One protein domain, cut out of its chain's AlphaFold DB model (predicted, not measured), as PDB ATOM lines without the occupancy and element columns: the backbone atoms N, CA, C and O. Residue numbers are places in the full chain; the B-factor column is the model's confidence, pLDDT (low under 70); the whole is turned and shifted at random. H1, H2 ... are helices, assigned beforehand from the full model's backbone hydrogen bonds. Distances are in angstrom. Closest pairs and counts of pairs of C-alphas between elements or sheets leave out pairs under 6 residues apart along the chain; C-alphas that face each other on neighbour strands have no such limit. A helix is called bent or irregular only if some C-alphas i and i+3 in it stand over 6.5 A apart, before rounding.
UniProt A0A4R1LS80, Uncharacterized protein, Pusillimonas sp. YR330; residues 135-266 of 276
ATOM      1  N   THR A 135     202.563 170.950 167.249       70.69
ATOM      2  CA  THR A 135     203.611 171.838 167.766       70.69
ATOM      3  C   THR A 135     203.526 173.230 167.131       70.69
ATOM      4  O   THR A 135     203.693 173.352 165.911       70.69
ATOM      5  N   PRO A 136     203.297 174.297 167.924       74.75
ATOM      6  CA  PRO A 136     203.256 175.661 167.411       74.75
ATOM      7  C   PRO A 136     204.619 176.098 166.846       74.75
ATOM      8  O   PRO A 136     205.644 175.889 167.506       74.75
ATOM      9  N   PRO A 137     204.671 176.725 165.656       77.62
ATOM     10  CA  PRO A 137     205.902 177.268 165.099       77.62
ATOM     11  C   PRO A 137     206.553 178.313 166.014       77.62
ATOM     12  O   PRO A 137     205.878 179.164 166.596       77.62
ATOM     13  N   ALA A 138     207.889 178.341 166.053       81.81
ATOM     14  CA  ALA A 138     208.642 179.392 166.752       81.81
ATOM     15  C   ALA A 138     208.288 180.804 166.243       81.81
ATOM     16  O   ALA A 138     208.305 181.765 167.008       81.81
ATOM     17  N   ALA A 139     207.883 180.919 164.973       81.50
ATOM     18  CA  ALA A 139     207.422 182.160 164.355       81.50
ATOM     19  C   ALA A 139     206.191 182.790 165.035       81.50
ATOM     20  O   ALA A 139     205.993 183.995 164.878       81.50
ATOM     21  N   LEU A 140     205.412 182.004 165.793       85.62
ATOM     22  CA  LEU A 140     204.258 182.447 166.585       85.62
ATOM     23  C   LEU A 140     204.606 182.699 168.067       85.62
ATOM     24  O   LEU A 140     203.742 183.074 168.852       85.62
ATOM     25  N   GLY A 141     205.871 182.532 168.469       82.44
ATOM     26  CA  GLY A 141     206.299 182.651 169.868       82.44
ATOM     27  C   GLY A 141     206.281 181.328 170.643       82.44
ATOM     28  O   GLY A 141     206.226 181.340 171.870       82.44
ATOM     29  N   GLY A 142     206.328 180.192 169.938       83.88
ATOM     30  CA  GLY A 142     206.390 178.861 170.545       83.88
ATOM     31  C   GLY A 142     205.093 178.464 171.254       83.88
ATOM     32  O   GLY A 142     204.017 178.947 170.920       83.88
ATOM     33  N   THR A 143     205.190 177.576 172.245       81.38
ATOM     34  CA  THR A 143     204.027 177.024 172.969       81.38
ATOM     35  C   THR A 143     203.244 178.060 173.775       81.38
ATOM     36  O   THR A 143     202.076 177.837 174.076       81.38
ATOM     37  N   ALA A 144     203.877 179.181 174.122       85.88
ATOM     38  CA  ALA A 144     203.256 180.272 174.864       85.88
ATOM     39  C   ALA A 144     202.579 181.318 173.961       85.88
ATOM     40  O   ALA A 144     201.906 182.202 174.477       85.88
ATOM     41  N   PHE A 145     202.773 181.251 172.636       92.44
ATOM     42  CA  PHE A 145     202.234 182.216 171.670       92.44
ATOM     43  C   PHE A 145     202.579 183.689 171.967       92.44
ATOM     44  O   PHE A 145     201.857 184.596 171.563       92.44
ATOM     45  N   GLY A 146     203.705 183.956 172.643       91.69
ATOM     46  CA  GLY A 146     204.037 185.305 173.123       91.69
ATOM     47  C   GLY A 146     204.114 186.364 172.017       91.69
ATOM     48  O   GLY A 146     203.750 187.513 172.235       91.69
ATOM     49  N   LYS A 147     204.510 185.972 170.799       92.19
ATOM     50  CA  LYS A 147     204.527 186.883 169.648       92.19
ATOM     51  C   LYS A 147     203.124 187.178 169.114       92.19
ATOM     52  O   LYS A 147     202.894 188.282 168.643       92.19
ATOM     53  N   VAL A 148     202.198 186.221 169.191       93.88
ATOM     54  CA  VAL A 148     200.791 186.461 168.839       93.88
ATOM     55  C   VAL A 148     200.162 187.443 169.822       93.88
ATOM     56  O   VAL A 148     199.492 188.371 169.388       93.88
ATOM     57  N   ILE A 149     200.424 187.275 171.122       94.38
ATOM     58  CA  ILE A 149     199.919 188.176 172.168       94.38
ATOM     59  C   ILE A 149     200.437 189.603 171.945       94.38
ATOM     60  O   ILE A 149     199.635 190.523 171.877       94.38
ATOM     61  N   ALA A 150     201.743 189.778 171.718       94.12
ATOM     62  CA  ALA A 150     202.314 191.099 171.437       94.12
ATOM     63  C   ALA A 150     201.704 191.750 170.178       94.12
ATOM     64  O   ALA A 150     201.360 192.924 170.176       94.12
ATOM     65  N   VAL A 151     201.506 190.972 169.108       95.56
ATOM     66  CA  VAL A 151     200.881 191.476 167.875       95.56
ATOM     67  C   VAL A 151     199.412 191.857 168.086       95.56
ATOM     68  O   VAL A 151     198.940 192.809 167.467       95.56
ATOM     69  N   TYR A 152     198.696 191.142 168.953       95.44
ATOM     70  CA  TYR A 152     197.334 191.501 169.337       95.44
ATOM     71  C   TYR A 152     197.289 192.825 170.106       95.44
ATOM     72  O   TYR A 152     196.433 193.659 169.828       95.44
ATOM     73  N   GLU A 153     198.216 193.032 171.040       92.31
ATOM     74  CA  GLU A 153     198.316 194.276 171.815       92.31
ATOM     75  C   GLU A 153     198.618 195.487 170.919       92.31
ATOM     76  O   GLU A 153     198.022 196.547 171.101       92.31
ATOM     77  N   ASP A 154     199.476 195.315 169.909       92.19
ATOM     78  CA  ASP A 154     199.893 196.404 169.015       92.19
ATOM     79  C   ASP A 154     198.902 196.693 167.872       92.19
ATOM     80  O   ASP A 154     198.808 197.824 167.393       92.19
ATOM     81  N   GLY A 155     198.208 195.668 167.369       88.50
ATOM     82  CA  GLY A 155     197.466 195.746 166.104       88.50
ATOM     83  C   GLY A 155     196.117 195.033 166.089       88.50
ATOM     84  O   GLY A 155     195.509 194.913 165.021       88.50
ATOM     85  N   GLY A 156     195.650 194.549 167.239       92.12
ATOM     86  CA  GLY A 156     194.344 193.924 167.401       92.12
ATOM     87  C   GLY A 156     194.170 192.628 166.609       92.12
ATOM     88  O   GLY A 156     195.120 191.914 166.269       92.12
ATOM     89  N   THR A 157     192.912 192.307 166.314       93.50
ATOM     90  CA  THR A 157     192.526 191.027 165.710       93.50
ATOM     91  C   THR A 157     193.109 190.825 164.314       93.50
ATOM     92  O   THR A 157     193.669 189.770 164.030       93.50
ATOM     93  N   GLU A 158     193.053 191.847 163.457       94.06
ATOM     94  CA  GLU A 158     193.511 191.753 162.063       94.06
ATOM     95  C   GLU A 158     195.020 191.501 161.953       94.06
ATOM     96  O   GLU A 158     195.504 190.887 160.998       94.06
ATOM     97  N   ALA A 159     195.807 191.998 162.910       94.19
ATOM     98  CA  ALA A 159     197.244 191.760 162.932       94.19
ATOM     99  C   ALA A 159     197.572 190.306 163.302       94.19
ATOM    100  O   ALA A 159     198.471 189.707 162.703       94.19
ATOM    101  N   VAL A 160     196.810 189.718 164.230       94.44
ATOM    102  CA  VAL A 160     196.925 188.299 164.588       94.44
ATOM    103  C   VAL A 160     196.547 187.402 163.415       94.44
ATOM    104  O   VAL A 160     197.300 186.481 163.103       94.44
ATOM    105  N   GLU A 161     195.437 187.687 162.733       93.56
ATOM    106  CA  GLU A 161     194.982 186.906 161.572       93.56
ATOM    107  C   GLU A 161     196.054 186.879 160.477       93.56
ATOM    108  O   GLU A 161     196.490 185.805 160.059       93.56
ATOM    109  N   ARG A 162     196.613 188.045 160.129       93.69
ATOM    110  CA  ARG A 162     197.719 188.142 159.163       93.69
ATOM    111  C   ARG A 162     198.955 187.348 159.583       93.69
ATOM    112  O   ARG A 162     199.614 186.749 158.734       93.69
ATOM    113  N   LEU A 163     199.300 187.349 160.872       92.75
ATOM    114  CA  LEU A 163     200.439 186.581 161.382       92.75
ATOM    115  C   LEU A 163     200.191 185.068 161.283       92.75
ATOM    116  O   LEU A 163     201.101 184.325 160.906       92.75
ATOM    117  N   LEU A 164     198.985 184.615 161.627       91.44
ATOM    118  CA  LEU A 164     198.596 183.205 161.569       91.44
ATOM    119  C   LEU A 164     198.571 182.684 160.127       91.44
ATOM    120  O   LEU A 164     199.096 181.595 159.870       91.44
ATOM    121  N   ASP A 165     198.059 183.493 159.200       89.38
ATOM    122  CA  ASP A 165     198.054 183.198 157.767       89.38
ATOM    123  C   ASP A 165     199.478 183.128 157.209       89.38
ATOM    124  O   ASP A 165     199.851 182.149 156.558       89.38
ATOM    125  N   ALA A 166     200.326 184.109 157.536       89.00
ATOM    126  CA  ALA A 166     201.726 184.120 157.111       89.00
ATOM    127  C   ALA A 166     202.514 182.907 157.641       89.00
ATOM    128  O   ALA A 166     203.426 182.410 156.975       89.00
ATOM    129  N   ALA A 167     202.162 182.408 158.828       85.31
ATOM    130  CA  ALA A 167     202.771 181.220 159.417       85.31
ATOM    131  C   ALA A 167     202.221 179.896 158.851       85.31
ATOM    132  O   ALA A 167     202.741 178.839 159.221       85.31
ATOM    133  N   ASN A 168     201.200 179.932 157.980       82.62
ATOM    134  CA  ASN A 168     200.446 178.762 157.515       82.62
ATOM    135  C   ASN A 168     200.041 177.842 158.683       82.62
ATOM    136  O   ASN A 168     200.217 176.621 158.632       82.62
ATOM    137  N   ALA A 169     199.575 178.441 159.784       82.81
ATOM    138  CA  ALA A 169     199.237 177.707 160.995       82.81
ATOM    139  C   ALA A 169     198.039 176.774 160.752       82.81
ATOM    140  O   ALA A 169     197.056 177.173 160.129       82.81
ATOM    141  N   SER A 170     198.089 175.544 161.277       84.25
ATOM    142  CA  SER A 170     196.932 174.639 161.243       84.25
ATOM    143  C   SER A 170     195.778 175.206 162.078       84.25
ATOM    144  O   SER A 170     196.014 175.938 163.038       84.25
ATOM    145  N   PHE A 171     194.530 174.825 161.780       86.38
ATOM    146  CA  PHE A 171     193.357 175.295 162.537       86.38
ATOM    147  C   PHE A 171     193.474 175.057 164.050       86.38
ATOM    148  O   PHE A 171     193.114 175.920 164.843       86.38
ATOM    149  N   ALA A 172     194.048 173.922 164.465       86.94
ATOM    150  CA  ALA A 172     194.288 173.645 165.881       86.94
ATOM    151  C   ALA A 172     195.247 174.670 166.515       86.94
ATOM    152  O   ALA A 172     194.960 175.196 167.588       86.94
ATOM    153  N   ILE A 173     196.343 175.001 165.824       89.44
ATOM    154  CA  ILE A 173     197.339 175.980 166.285       89.44
ATOM    155  C   ILE A 173     196.753 177.394 166.286       89.44
ATOM    156  O   ILE A 173     197.007 178.151 167.218       89.44
ATOM    157  N   GLN A 174     195.950 177.749 165.280       92.50
ATOM    158  CA  GLN A 174     195.242 179.029 165.245       92.50
ATOM    159  C   GLN A 174     194.282 179.164 166.435       92.50
ATOM    160  O   GLN A 174     194.303 180.173 167.137       92.50
ATOM    161  N   ALA A 175     193.485 178.131 166.717       93.62
ATOM    162  CA  ALA A 175     192.574 178.131 167.856       93.62
ATOM    163  C   ALA A 175     193.315 178.186 169.203       93.62
ATOM    164  O   ALA A 175     192.858 178.852 170.134       93.62
ATOM    165  N   ASP A 176     194.475 177.532 169.322       93.69
ATOM    166  CA  ASP A 176     195.335 177.637 170.506       93.69
ATOM    167  C   ASP A 176     195.953 179.030 170.664       93.69
ATOM    168  O   ASP A 176     196.008 179.546 171.780       93.69
ATOM    169  N   ALA A 177     196.334 179.679 169.561       94.94
ATOM    170  CA  ALA A 177     196.827 181.051 169.571       94.94
ATOM    171  C   ALA A 177     195.748 182.029 170.060       94.94
ATOM    172  O   ALA A 177     195.994 182.810 170.978       94.94
ATOM    173  N   TRP A 178     194.524 181.924 169.535       96.88
ATOM    174  CA  TRP A 178     193.382 182.706 170.021       96.88
ATOM    175  C   TRP A 178     193.023 182.391 171.471       96.88
ATOM    176  O   TRP A 178     192.660 183.285 172.232       96.88
ATOM    177  N   THR A 179     193.197 181.135 171.892       95.75
ATOM    178  CA  THR A 179     193.037 180.747 173.297       95.75
ATOM    179  C   THR A 179     194.075 181.441 174.187       95.75
ATOM    180  O   THR A 179     193.757 181.853 175.301       95.75
ATOM    181  N   ALA A 180     195.313 181.594 173.714       95.19
ATOM    182  CA  ALA A 180     196.354 182.320 174.434       95.19
ATOM    183  C   ALA A 180     196.046 183.824 174.527       95.19
ATOM    184  O   ALA A 180     196.160 184.382 175.616       95.19
ATOM    185  N   VAL A 181     195.568 184.438 173.437       96.06
ATOM    186  CA  VAL A 181     195.115 185.842 173.417       96.06
ATOM    187  C   VAL A 181     193.977 186.068 174.414       96.06
ATOM    188  O   VAL A 181     194.063 186.946 175.262       96.06
ATOM    189  N   ALA A 182     192.939 185.230 174.396       96.06
ATOM    190  CA  ALA A 182     191.830 185.380 175.337       96.06
ATOM    191  C   ALA A 182     192.263 185.209 176.806       96.06
ATOM    192  O   ALA A 182     191.685 185.826 177.695       96.06
ATOM    193  N   ARG A 183     193.294 184.399 177.091       95.06
ATOM    194  CA  ARG A 183     193.860 184.292 178.449       95.06
ATOM    195  C   ARG A 183     194.629 185.540 178.870       95.06
ATOM    196  O   ARG A 183     194.586 185.869 180.052       95.06
ATOM    197  N   SER A 184     195.340 186.199 177.954       94.56
ATOM    198  CA  SER A 184     196.094 187.414 178.278       94.56
ATOM    199  C   SER A 184     195.182 188.622 178.471       94.56
ATOM    200  O   SER A 184     195.465 189.451 179.332       94.56
ATOM    201  N   THR A 185     194.068 188.703 177.737       93.62
ATOM    202  CA  THR A 185     193.115 189.820 177.843       93.62
ATOM    203  C   THR A 185     192.133 189.678 179.002       93.62
ATOM    204  O   THR A 185     191.671 190.690 179.520       93.62
ATOM    205  N   MET A 186     191.871 188.453 179.470       90.56
ATOM    206  CA  MET A 186     190.881 188.150 180.514       90.56
ATOM    207  C   MET A 186     190.903 189.076 181.748       90.56
ATOM    208  O   MET A 186     189.824 189.468 182.183       90.56
ATOM    209  N   PRO A 187     192.061 189.446 182.337       90.62
ATOM    210  CA  PRO A 187     192.073 190.297 183.530       90.62
ATOM    211  C   PRO A 187     191.725 191.768 183.260       90.62
ATOM    212  O   PRO A 187     191.371 192.479 184.196       90.62
ATOM    213  N   MET A 188     191.888 192.230 182.019       92.56
ATOM    214  CA  MET A 188     191.772 193.644 181.638       92.56
ATOM    215  C   MET A 188     190.475 193.923 180.882       92.56
ATOM    216  O   MET A 188     189.861 194.967 181.081       92.56
ATOM    217  N   ASP A 189     190.066 192.984 180.030       94.50
ATOM    218  CA  ASP A 189     188.913 193.107 179.147       94.50
ATOM    219  C   ASP A 189     188.231 191.734 178.961       94.50
ATOM    220  O   ASP A 189     188.644 190.921 178.118       94.50
ATOM    221  N   PRO A 190     187.186 191.448 179.761       94.81
ATOM    222  CA  PRO A 190     186.410 190.218 179.645       94.81
ATOM    223  C   PRO A 190     185.691 190.074 178.299       94.81
ATOM    224  O   PRO A 190     185.591 188.955 177.792       94.81
ATOM    225  N   SER A 191     185.241 191.177 177.692       95.69
ATOM    226  CA  SER A 191     184.557 191.166 176.394       95.69
ATOM    227  C   SER A 191     185.522 190.789 175.270       95.69
ATOM    228  O   SER A 191     185.244 189.862 174.509       95.69
ATOM    229  N   ALA A 192     186.720 191.382 175.231       94.69
ATOM    230  CA  ALA A 192     187.758 190.973 174.280       94.69
ATOM    231  C   ALA A 192     188.191 189.509 174.479       94.69
ATOM    232  O   ALA A 192     188.498 188.800 173.516       94.69
ATOM    233  N   ALA A 193     188.210 189.023 175.724       96.38
ATOM    234  CA  ALA A 193     188.477 187.616 176.011       96.38
ATOM    235  C   ALA A 193     187.361 186.686 175.500       96.38
ATOM    236  O   ALA A 193     187.656 185.601 174.989       96.38
ATOM    237  N   ALA A 194     186.092 187.086 175.603       97.06
ATOM    238  CA  ALA A 194     184.976 186.341 175.022       97.06
ATOM    239  C   ALA A 194     185.065 186.297 173.490       97.06
ATOM    240  O   ALA A 194     184.971 185.218 172.902       97.06
ATOM    241  N   ASP A 195     185.382 187.420 172.852       96.69
ATOM    242  CA  ASP A 195     185.551 187.531 171.401       96.69
ATOM    243  C   ASP A 195     186.699 186.682 170.844       96.69
ATOM    244  O   ASP A 195     186.568 186.034 169.795       96.69
ATOM    245  N   ALA A 196     187.841 186.661 171.532       96.69
ATOM    246  CA  ALA A 196     188.966 185.810 171.156       96.69
ATOM    247  C   ALA A 196     188.652 184.320 171.398       96.69
ATOM    248  O   ALA A 196     189.013 183.470 170.579       96.69
ATOM    249  N   ALA A 197     187.912 183.978 172.457       97.12
ATOM    250  CA  ALA A 197     187.451 182.607 172.668       97.12
ATOM    251  C   ALA A 197     186.408 182.164 171.632       97.12
ATOM    252  O   ALA A 197     186.433 181.006 171.209       97.12
ATOM    253  N   ARG A 198     185.541 183.077 171.177       96.56
ATOM    254  CA  ARG A 198     184.561 182.824 170.115       96.56
ATOM    255  C   ARG A 198     185.283 182.461 168.824       96.56
ATOM    256  O   ARG A 198     185.019 181.404 168.262       96.56
ATOM    257  N   ARG A 199     186.299 183.246 168.442       96.12
ATOM    258  CA  ARG A 199     187.183 182.946 167.299       96.12
ATOM    259  C   ARG A 199     187.870 181.589 167.435       96.12
ATOM    260  O   ARG A 199     187.856 180.799 166.492       96.12
ATOM    261  N   ALA A 200     188.424 181.285 168.610       96.12
ATOM    262  CA  ALA A 200     189.053 179.989 168.861       96.12
ATOM    263  C   ALA A 200     188.076 178.819 168.652       96.12
ATOM    264  O   ALA A 200     188.448 177.805 168.060       96.12
ATOM    265  N   TYR A 201     186.834 178.955 169.126       95.75
ATOM    266  CA  TYR A 201     185.799 177.938 168.958       95.75
ATOM    267  C   TYR A 201     185.325 177.817 167.506       95.75
ATOM    268  O   TYR A 201     185.229 176.703 167.003       95.75
ATOM    269  N   THR A 202     185.109 178.933 166.805       94.56
ATOM    270  CA  THR A 202     184.740 178.941 165.381       94.56
ATOM    271  C   THR A 202     185.772 178.212 164.523       94.56
ATOM    272  O   THR A 202     185.406 177.471 163.618       94.56
ATOM    273  N   ILE A 203     187.065 178.380 164.811       91.62
ATOM    274  CA  ILE A 203     188.147 177.748 164.042       91.62
ATOM    275  C   ILE A 203     188.250 176.236 164.324       91.62
ATOM    276  O   ILE A 203     188.491 175.438 163.411       91.62
ATOM    277  N   ASP A 204     188.089 175.834 165.585       90.94
ATOM    278  CA  ASP A 204     188.239 174.450 166.050       90.94
ATOM    279  C   ASP A 204     187.107 174.094 167.036       90.94
ATOM    280  O   ASP A 204     187.327 174.114 168.256       90.94
ATOM    281  N   PRO A 205     185.896 173.769 166.537       92.06
ATOM    282  CA  PRO A 205     184.713 173.566 167.369       92.06
ATOM    283  C   PRO A 205     184.789 172.232 168.113       92.06
ATOM    284  O   PRO A 205     184.258 171.204 167.701       92.06
ATOM    285  N   LYS A 206     185.501 172.242 169.239       90.75
ATOM    286  CA  LYS A 206     185.638 171.105 170.155       90.75
ATOM    287  C   LYS A 206     184.889 171.372 171.450       90.75
ATOM    288  O   LYS A 206     184.915 172.485 171.969       90.75
ATOM    289  N   GLY A 207     184.329 170.321 172.050       92.19
ATOM    290  CA  GLY A 207     183.538 170.437 173.281       92.19
ATOM    291  C   GLY A 207     184.266 171.116 174.451       92.19
ATOM    292  O   GLY A 207     183.656 171.870 175.203       92.19
ATOM    293  N   PHE A 208     185.585 170.932 174.593       93.25
ATOM    294  CA  PHE A 208     186.342 171.637 175.636       93.25
ATOM    295  C   PHE A 208     186.493 173.142 175.355       93.25
ATOM    296  O   PHE A 208     186.552 173.921 176.305       93.25
ATOM    297  N   ARG A 209     186.547 173.558 174.078       95.00
ATOM    298  CA  ARG A 209     186.571 174.976 173.689       95.00
ATOM    299  C   ARG A 209     185.192 175.605 173.826       95.00
ATOM    300  O   ARG A 209     185.129 176.728 174.299       95.00
ATOM    301  N   LEU A 210     184.118 174.866 173.526       96.31
ATOM    302  CA  LEU A 210     182.743 175.303 173.798       96.31
ATOM    303  C   LEU A 210     182.545 175.587 175.292       96.31
ATOM    304  O   LEU A 210     182.093 176.666 175.662       96.31
ATOM    305  N   LYS A 211     182.982 174.661 176.161       96.94
ATOM    306  CA  LYS A 211     182.974 174.872 177.619       96.94
ATOM    307  C   LYS A 211     183.739 176.132 178.004       96.94
ATOM    308  O   LYS A 211     183.282 176.920 178.827       96.94
ATOM    309  N   TRP A 212     184.929 176.295 177.439       96.00
ATOM    310  CA  TRP A 212     185.772 177.431 177.762       96.00
ATOM    311  C   TRP A 212     185.150 178.759 177.313       96.00
ATOM    312  O   TRP A 212     185.101 179.683 178.124       96.00
ATOM    313  N   LEU A 213     184.609 178.823 176.092       97.12
ATOM    314  CA  LEU A 213     183.873 179.965 175.548       97.12
ATOM    315  C   LEU A 213     182.684 180.335 176.433       97.12
ATOM    316  O   LEU A 213     182.571 181.492 176.824       97.12
ATOM    317  N   ALA A 214     181.867 179.361 176.837       97.31
ATOM    318  CA  ALA A 214     180.716 179.618 177.697       97.31
ATOM    319  C   ALA A 214     181.113 180.317 179.012       97.31
ATOM    320  O   ALA A 214     180.456 181.256 179.453       97.31
ATOM    321  N   PHE A 215     182.248 179.937 179.612       96.88
ATOM    322  CA  PHE A 215     182.762 180.633 180.797       96.88
ATOM    323  C   PHE A 215     183.376 182.006 180.509       96.88
ATOM    324  O   PHE A 215     183.400 182.832 181.421       96.88
ATOM    325  N   ARG A 216     183.895 182.260 179.300       97.19
ATOM    326  CA  ARG A 216     184.352 183.605 178.911       97.19
ATOM    327  C   ARG A 216     183.166 184.541 178.702       97.19
ATOM    328  O   ARG A 216     183.193 185.640 179.234       97.19
ATOM    329  N   LEU A 217     182.121 184.074 178.017       96.88
ATOM    330  CA  LEU A 217     180.866 184.808 177.830       96.88
ATOM    331  C   LEU A 217     180.232 185.165 179.171       96.88
ATOM    332  O   LEU A 217     179.818 186.299 179.378       96.88
ATOM    333  N   TYR A 218     180.245 184.225 180.120       97.00
ATOM    334  CA  TYR A 218     179.767 184.511 181.466       97.00
ATOM    335  C   TYR A 218     180.555 185.650 182.133       97.00
ATOM    336  O   TYR A 218     179.964 186.566 182.692       97.00
ATOM    337  N   GLU A 219     181.885 185.645 182.035       95.25
ATOM    338  CA  GLU A 219     182.708 186.729 182.592       95.25
ATOM    339  C   GLU A 219     182.558 188.061 181.843       95.25
ATOM    340  O   GLU A 219     182.766 189.112 182.442       95.25
ATOM    341  N   ALA A 220     182.150 188.026 180.573       96.00
ATOM    342  CA  ALA A 220     181.763 189.193 179.782       96.00
ATOM    343  C   ALA A 220     180.308 189.648 180.020       96.00
ATOM    344  O   ALA A 220     179.842 190.571 179.356       96.00
ATOM    345  N   ASN A 221     179.591 189.025 180.964       95.25
ATOM    346  CA  ASN A 221     178.182 189.289 181.270       95.25
ATOM    347  C   ASN A 221     177.205 188.973 180.111       95.25
ATOM    348  O   ASN A 221     176.072 189.451 180.091       95.25
ATOM    349  N   GLU A 222     177.599 188.109 179.171       95.25
ATOM    350  CA  GLU A 222     176.746 187.561 178.104       95.25
ATOM    351  C   GLU A 222     175.993 186.312 178.608       95.25
ATOM    352  O   GLU A 222     176.190 185.183 178.149       95.25
ATOM    353  N   LEU A 223     175.140 186.511 179.619       95.69
ATOM    354  CA  LEU A 223     174.561 185.438 180.442       95.69
ATOM    355  C   LEU A 223     173.703 184.441 179.651       95.69
ATOM    356  O   LEU A 223     173.775 183.231 179.867       95.69
ATOM    357  N   VAL A 224     172.880 184.949 178.734       93.31
ATOM    358  CA  VAL A 224     171.896 184.143 177.999       93.31
ATOM    359  C   VAL A 224     172.584 183.170 177.038       93.31
ATOM    360  O   VAL A 224     172.249 181.985 177.007       93.31
ATOM    361  N   GLU A 225     173.583 183.643 176.294       94.50
ATOM    362  CA  GLU A 225     174.350 182.795 175.380       94.50
ATOM    363  C   GLU A 225     175.268 181.830 176.142       94.50
ATOM    364  O   GLU A 225     175.360 180.652 175.790       94.50
ATOM    365  N   ALA A 226     175.890 182.291 177.233       96.88
ATOM    366  CA  ALA A 226     176.712 181.443 178.089       96.88
ATOM    367  C   ALA A 226     175.924 180.238 178.636       96.88
ATOM    368  O   ALA A 226     176.408 179.102 178.591       96.88
ATOM    369  N   GLU A 227     174.698 180.460 179.123       96.75
ATOM    370  CA  GLU A 227     173.824 179.384 179.602       96.75
ATOM    371  C   GLU A 227     173.443 178.416 178.470       96.75
ATOM    372  O   GLU A 227     173.492 177.191 178.658       96.75
ATOM    373  N   ALA A 228     173.095 178.943 177.292       95.25
ATOM    374  CA  ALA A 228     172.752 178.132 176.128       95.25
ATOM    375  C   ALA A 228     173.926 177.232 175.704       95.25
ATOM    376  O   ALA A 228     173.748 176.025 175.530       95.25
ATOM    377  N   MET A 229     175.146 177.775 175.633       95.50
ATOM    378  CA  MET A 229     176.348 177.009 175.290       95.50
ATOM    379  C   MET A 229     176.686 175.927 176.319       95.50
ATOM    380  O   MET A 229     177.050 174.816 175.930       95.50
ATOM    381  N   LEU A 230     176.544 176.206 177.622       95.69
ATOM    382  CA  LEU A 230     176.742 175.181 178.657       95.69
ATOM    383  C   LEU A 230     175.708 174.054 178.563       95.69
ATOM    384  O   LEU A 230     176.040 172.894 178.809       95.69
ATOM    385  N   SER A 231     174.471 174.380 178.185       93.94
ATOM    386  CA  SER A 231     173.394 173.396 178.018       93.94
ATOM    387  C   SER A 231     173.624 172.459 176.827       93.94
ATOM    388  O   SER A 231     173.085 171.354 176.800       93.94
ATOM    389  N   LEU A 232     174.443 172.882 175.860       94.50
ATOM    390  CA  LEU A 232     174.775 172.137 174.643       94.50
ATOM    391  C   LEU A 232     176.105 171.376 174.739       94.50
ATOM    392  O   LEU A 232     176.582 170.841 173.737       94.50
ATOM    393  N   LEU A 233     176.727 171.315 175.922       94.31
ATOM    394  CA  LEU A 233     177.988 170.599 176.079       94.31
ATOM    395  C   LEU A 233     177.841 169.106 175.739       94.31
ATOM    396  O   LEU A 233     176.926 168.442 176.232       94.31
ATOM    397  N   PRO A 234     178.787 168.538 174.966       91.25
ATOM    398  CA  PRO A 234     178.816 167.106 174.716       91.25
ATOM    399  C   PRO A 234     178.905 166.301 176.023       91.25
ATOM    400  O   PRO A 234     179.629 166.698 176.940       91.25
ATOM    401  N   PRO A 235     178.266 165.120 176.112       87.56
ATOM    402  CA  PRO A 235     178.154 164.353 177.359       87.56
ATOM    403  C   PRO A 235     179.499 163.853 177.911       87.56
ATOM    404  O   PRO A 235     179.611 163.482 179.079       87.56
ATOM    405  N   ASN A 236     180.544 163.824 177.083       89.00
ATOM    406  CA  ASN A 236     181.904 163.464 177.480       89.00
ATOM    407  C   ASN A 236     182.676 164.619 178.145       89.00
ATOM    408  O   ASN A 236     183.745 164.379 178.713       89.00
ATOM    409  N   ILE A 237     182.173 165.854 178.084       91.88
ATOM    410  CA  ILE A 237     182.783 167.012 178.735       91.88
ATOM    411  C   ILE A 237     182.237 167.125 180.155       91.88
ATOM    412  O   ILE A 237     181.074 167.443 180.375       91.88
ATOM    413  N   LYS A 238     183.105 166.870 181.134       92.12
ATOM    414  CA  LYS A 238     182.758 166.975 182.552       92.12
ATOM    415  C   LYS A 238     183.111 168.355 183.099       92.12
ATOM    416  O   LYS A 238     184.147 168.931 182.743       92.12
ATOM    417  N   LEU A 239     182.254 168.848 183.987       92.19
ATOM    418  CA  LEU A 239     182.521 170.014 184.821       92.19
ATOM    419  C   LEU A 239     183.187 169.562 186.124       92.19
ATOM    420  O   LEU A 239     182.813 168.540 186.706       92.19
ATOM    421  N   SER A 240     184.193 170.306 186.574       94.56
ATOM    422  CA  SER A 240     184.710 170.186 187.938       94.56
ATOM    423  C   SER A 240     183.674 170.690 188.951       94.56
ATOM    424  O   SER A 240     182.704 171.352 188.590       94.56
ATOM    425  N   GLN A 241     183.890 170.438 190.243       94.25
ATOM    426  CA  GLN A 241     182.992 170.946 191.286       94.25
ATOM    427  C   GLN A 241     182.904 172.485 191.289       94.25
ATOM    428  O   GLN A 241     181.820 173.040 191.440       94.25
ATOM    429  N   SER A 242     184.029 173.179 191.085       93.50
ATOM    430  CA  SER A 242     184.048 174.644 191.008       93.50
ATOM    431  C   SER A 242     183.390 175.166 189.728       93.50
ATOM    432  O   SER A 242     182.684 176.171 189.770       93.50
ATOM    433  N   GLU A 243     183.570 174.472 188.602       95.06
ATOM    434  CA  GLU A 243     182.888 174.783 187.341       95.06
ATOM    435  C   GLU A 243     181.375 174.549 187.441       95.06
ATOM    436  O   GLU A 243     180.605 175.330 186.891       95.06
ATOM    437  N   GLN A 244     180.944 173.519 188.174       94.94
ATOM    438  CA  GLN A 244     179.531 173.237 188.415       94.94
ATOM    439  C   GLN A 244     178.884 174.354 189.235       94.94
ATOM    440  O   GLN A 244     177.879 174.908 188.806       94.94
ATOM    441  N   GLN A 245     179.513 174.763 190.342       95.25
ATOM    442  CA  GLN A 245     179.030 175.899 191.132       95.25
ATOM    443  C   GLN A 245     178.937 177.170 190.281       95.25
ATOM    444  O   GLN A 245     177.959 177.909 190.356       95.25
ATOM    445  N   LYS A 246     179.943 177.412 189.433       94.81
ATOM    446  CA  LYS A 246     179.944 178.551 188.513       94.81
ATOM    447  C   LYS A 246     178.801 178.463 187.495       94.81
ATOM    448  O   LYS A 246     178.169 179.477 187.222       94.81
ATOM    449  N   SER A 247     178.518 177.271 186.969       95.06
ATOM    450  CA  SER A 247     177.379 177.028 186.078       95.06
ATOM    451  C   SER A 247     176.037 177.258 186.771       95.06
ATOM    452  O   SER A 247     175.118 177.759 186.128       95.06
ATOM    453  N   ASP A 248     175.902 176.886 188.041       95.31
ATOM    454  CA  ASP A 248     174.650 177.046 188.784       95.31
ATOM    455  C   ASP A 248     174.397 178.522 189.140       95.31
ATOM    456  O   ASP A 248     173.265 179.004 189.026       95.31
ATOM    457  N   ASN A 249     175.460 179.270 189.462       95.75
ATOM    458  CA  ASN A 249     175.394 180.725 189.611       95.75
ATOM    459  C   ASN A 249     174.962 181.388 188.293       95.75
ATOM    460  O   ASN A 249     173.983 182.127 188.283       95.75
ATOM    461  N   LEU A 250     175.606 181.027 187.175       96.19
ATOM    462  CA  LEU A 250     175.246 181.527 185.846       96.19
ATOM    463  C   LEU A 250     173.774 181.261 185.508       96.19
ATOM    464  O   LEU A 250     173.098 182.161 185.032       96.19
ATOM    465  N   LYS A 251     173.244 180.060 185.773       94.56
ATOM    466  CA  LYS A 251     171.816 179.768 185.537       94.56
ATOM    467  C   LYS A 251     170.909 180.696 186.337       94.56
ATOM    468  O   LYS A 251     169.928 181.206 185.810       94.56
ATOM    469  N   THR A 252     171.246 180.920 187.604       95.62
ATOM    470  CA  THR A 252     170.471 181.802 188.483       95.62
ATOM    471  C   THR A 252     170.483 183.241 187.962       95.62
ATOM    472  O   THR A 252     169.427 183.860 187.840       95.62
ATOM    473  N   GLU A 253     171.658 183.746 187.590       95.81
ATOM    474  CA  GLU A 253     171.839 185.095 187.042       95.81
ATOM    475  C   GLU A 253     171.169 185.251 185.668       95.81
ATOM    476  O   GLU A 253     170.500 186.249 185.413       95.81
ATOM    477  N   ALA A 254     171.250 184.240 184.801       94.12
ATOM    478  CA  ALA A 254     170.619 184.251 183.484       94.12
ATOM    479  C   ALA A 254     169.082 184.247 183.576       94.12
ATOM    480  O   ALA A 254     168.418 184.951 182.809       94.12
ATOM    481  N   ILE A 255     168.502 183.509 184.534       92.88
ATOM    482  CA  ILE A 255     167.061 183.559 184.829       92.88
ATOM    483  C   ILE A 255     166.660 184.972 185.260       92.88
ATOM    484  O   ILE A 255     165.703 185.523 184.715       92.88
ATOM    485  N   GLN A 256     167.390 185.569 186.207       92.75
ATOM    486  CA  GLN A 256     167.111 186.929 186.679       92.75
ATOM    487  C   GLN A 256     167.196 187.942 185.535       92.75
ATOM    488  O   GLN A 256     166.244 188.688 185.316       92.75
ATOM    489  N   HIS A 257     168.265 187.883 184.740       92.31
ATOM    490  CA  HIS A 257     168.457 188.744 183.579       92.31
ATOM    491  C   HIS A 257     167.298 188.629 182.581       92.31
ATOM    492  O   HIS A 257     166.748 189.641 182.160       92.31
ATOM    493  N   ARG A 258     166.860 187.412 182.229       91.56
ATOM    494  CA  ARG A 258     165.716 187.230 181.316       91.56
ATOM    495  C   ARG A 258     164.409 187.754 181.892       91.56
ATOM    496  O   ARG A 258     163.634 188.345 181.148       91.56
ATOM    497  N   LEU A 259     164.157 187.560 183.186       89.00
ATOM    498  CA  LEU A 259     162.973 188.114 183.845       89.00
ATOM    499  C   LEU A 259     162.999 189.647 183.834       89.00
ATOM    500  O   LEU A 259     161.964 190.276 183.638       89.00
ATOM    501  N   GLU A 260     164.166 190.259 184.022       86.94
ATOM    502  CA  GLU A 260     164.338 191.710 183.912       86.94
ATOM    503  C   GLU A 260     164.128 192.197 182.476       86.94
ATOM    504  O   GLU A 260     163.359 193.135 182.264       86.94
ATOM    505  N   THR A 261     164.715 191.523 181.482       84.31
ATOM    506  CA  THR A 261     164.490 191.820 180.058       84.31
ATOM    507  C   THR A 261     163.007 191.704 179.694       84.31
ATOM    508  O   THR A 261     162.455 192.612 179.074       84.31
ATOM    509  N   ALA A 262     162.336 190.640 180.146       81.19
ATOM    510  CA  ALA A 262     160.913 190.403 179.920       81.19
ATOM    511  C   ALA A 262     160.020 191.477 180.561       81.19
ATOM    512  O   ALA A 262     158.995 191.849 179.996       81.19
ATOM    513  N   LYS A 263     160.417 192.016 181.720       79.12
ATOM    514  CA  LYS A 263     159.717 193.135 182.373       79.12
ATOM    515  C   LYS A 263     159.918 194.459 181.642       79.12
ATOM    516  O   LYS A 263     159.005 195.280 181.630       79.12
ATOM    517  N   GLN A 264     161.101 194.683 181.072       76.31
ATOM    518  CA  GLN A 264     161.426 195.911 180.342       76.31
ATOM    519  C   GLN A 264     160.784 195.944 178.948       76.31
ATOM    520  O   GLN A 264     160.358 197.008 178.503       76.31
ATOM    521  N   HIS A 265     160.671 194.791 178.281       65.50
ATOM    522  CA  HIS A 265     160.193 194.690 176.900       65.50
ATOM    523  C   HIS A 265     159.168 193.559 176.691       65.50
ATOM    524  O   HIS A 265     159.373 192.700 175.833       65.50
ATOM    525  N   PRO A 266     158.031 193.554 177.411       54.59
ATOM    526  CA  PRO A 266     157.092 192.430 177.394       54.59
ATOM    527  C   PRO A 266     156.530 192.088 175.995       54.59
ATOM    528  O   PRO A 266     156.170 190.942 175.750       54.59
TER     529      PRO A 266
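This is residues 135 to 266 of the 276 residues of an uncharacterized protein of Pusillimonas sp. YR330 (UniProt A0A4R1LS80). Four helices, H2 to H5, stand side by side in a zigzag that makes the core, each running back beside the one before. At one end the bent helix H1 folds back on itself in two arms, with its first arm crossing H2; at the other end the longest helix, H6, crosses H5 at a slant, and its last residues stick out. The printed part has 132 residues with six named helices, H1 to H6 in that order, and no named strand; the class is all helix. The whole is compact, with a radius of gyration of the C-alphas of 16.3 A, yet only just elongated, its C-alphas spanning 50 by 33 by 22 A.

The printed part begins at Thr 135, and residues 135 to 145 come before the first named helix, with short runs of helix at residues 138 to 140 and 142 to 144. H1, residues 146 to 166, was assigned as one helix by its hydrogen bonds but is bent: C-alphas 154 and 157 are 9.7 A apart. Its arm H1a, residues 146 to 154, begins with C-alpha 146 at (204.037, 185.305, 173.123) and is 12.5 A long from first to last C-alpha. Its arm H1b, residues 157 to 166, is 14.4 A long. H2 follows with residues 171 to 185 and 21.1 A, and H3 with residues 190 to 203 and 20.0 A, its C-alpha 190 at (186.410, 190.218, 179.645). H4 takes residues 207 to 219 over 18.8 A. H5 takes residues 223 to 231 over 12.3 A. H6, residues 241 to 264, is 34.8 A long and ends with C-alpha 264 at (161.426, 195.911, 180.342).

H1a and H1b touch and run opposite ways at a steep tilt of 41 degrees; their closest C-alphas, those of Tyr 152 and Val 160, are 5.7 A apart. H1a touches H2 at a steep tilt of 60 degrees, with the C-alphas of Ile 149 and Val 181 closest at 5.5 A. H1b and H2 are close but not clearly touching, the closest C-alphas being those of Leu 164 and Gln 174 at 6.5 A. H2 and H3 form a helical hairpin at a shallow tilt of 4 degrees, and the C-alphas of Ala 182 and Ala 193 come within 4.1 A. H3 and H4 form the next hairpin at a shallow tilt of 19 degrees, closest at the C-alphas of Ala 194 and Arg 216, 4.8 A apart. H2 and H4 are near each other. H4 and H5 form a third hairpin at a shallow tilt of 21 degrees, with the C-alphas of Ala 214 and Ala 226 closest at 4.4 A. H6 touches H5 with residues 247 to 258 alone, opposite ways at a steep tilt of 47 degrees; the closest C-alphas, those of Leu 223 and Ala 254, are 5.1 A apart. Among the pairs that stay apart are H1a and H6, and H3 and H5. In H1a, H1b, H2, H3, H4, H5 and H6 every O i to N i+4 pair is within hydrogen-bond range.

The two C-alphas farthest apart, those of Ala 138 and Pro 266, are 54.2 A from each other. Residues 259 to 266, of which 259 to 264 belong to H6, stand free; without them the body spans 44 by 30 by 21 A. The printed part has no cut. The links from H1 to H2, H2 to H3, H3 to H4 and H4 to H5 are tight, the link from H5 to H6 is short with 9 residues, and no link is long. The mean pLDDT of the printed part is 91.7, and residues 265 to 266 are under 70.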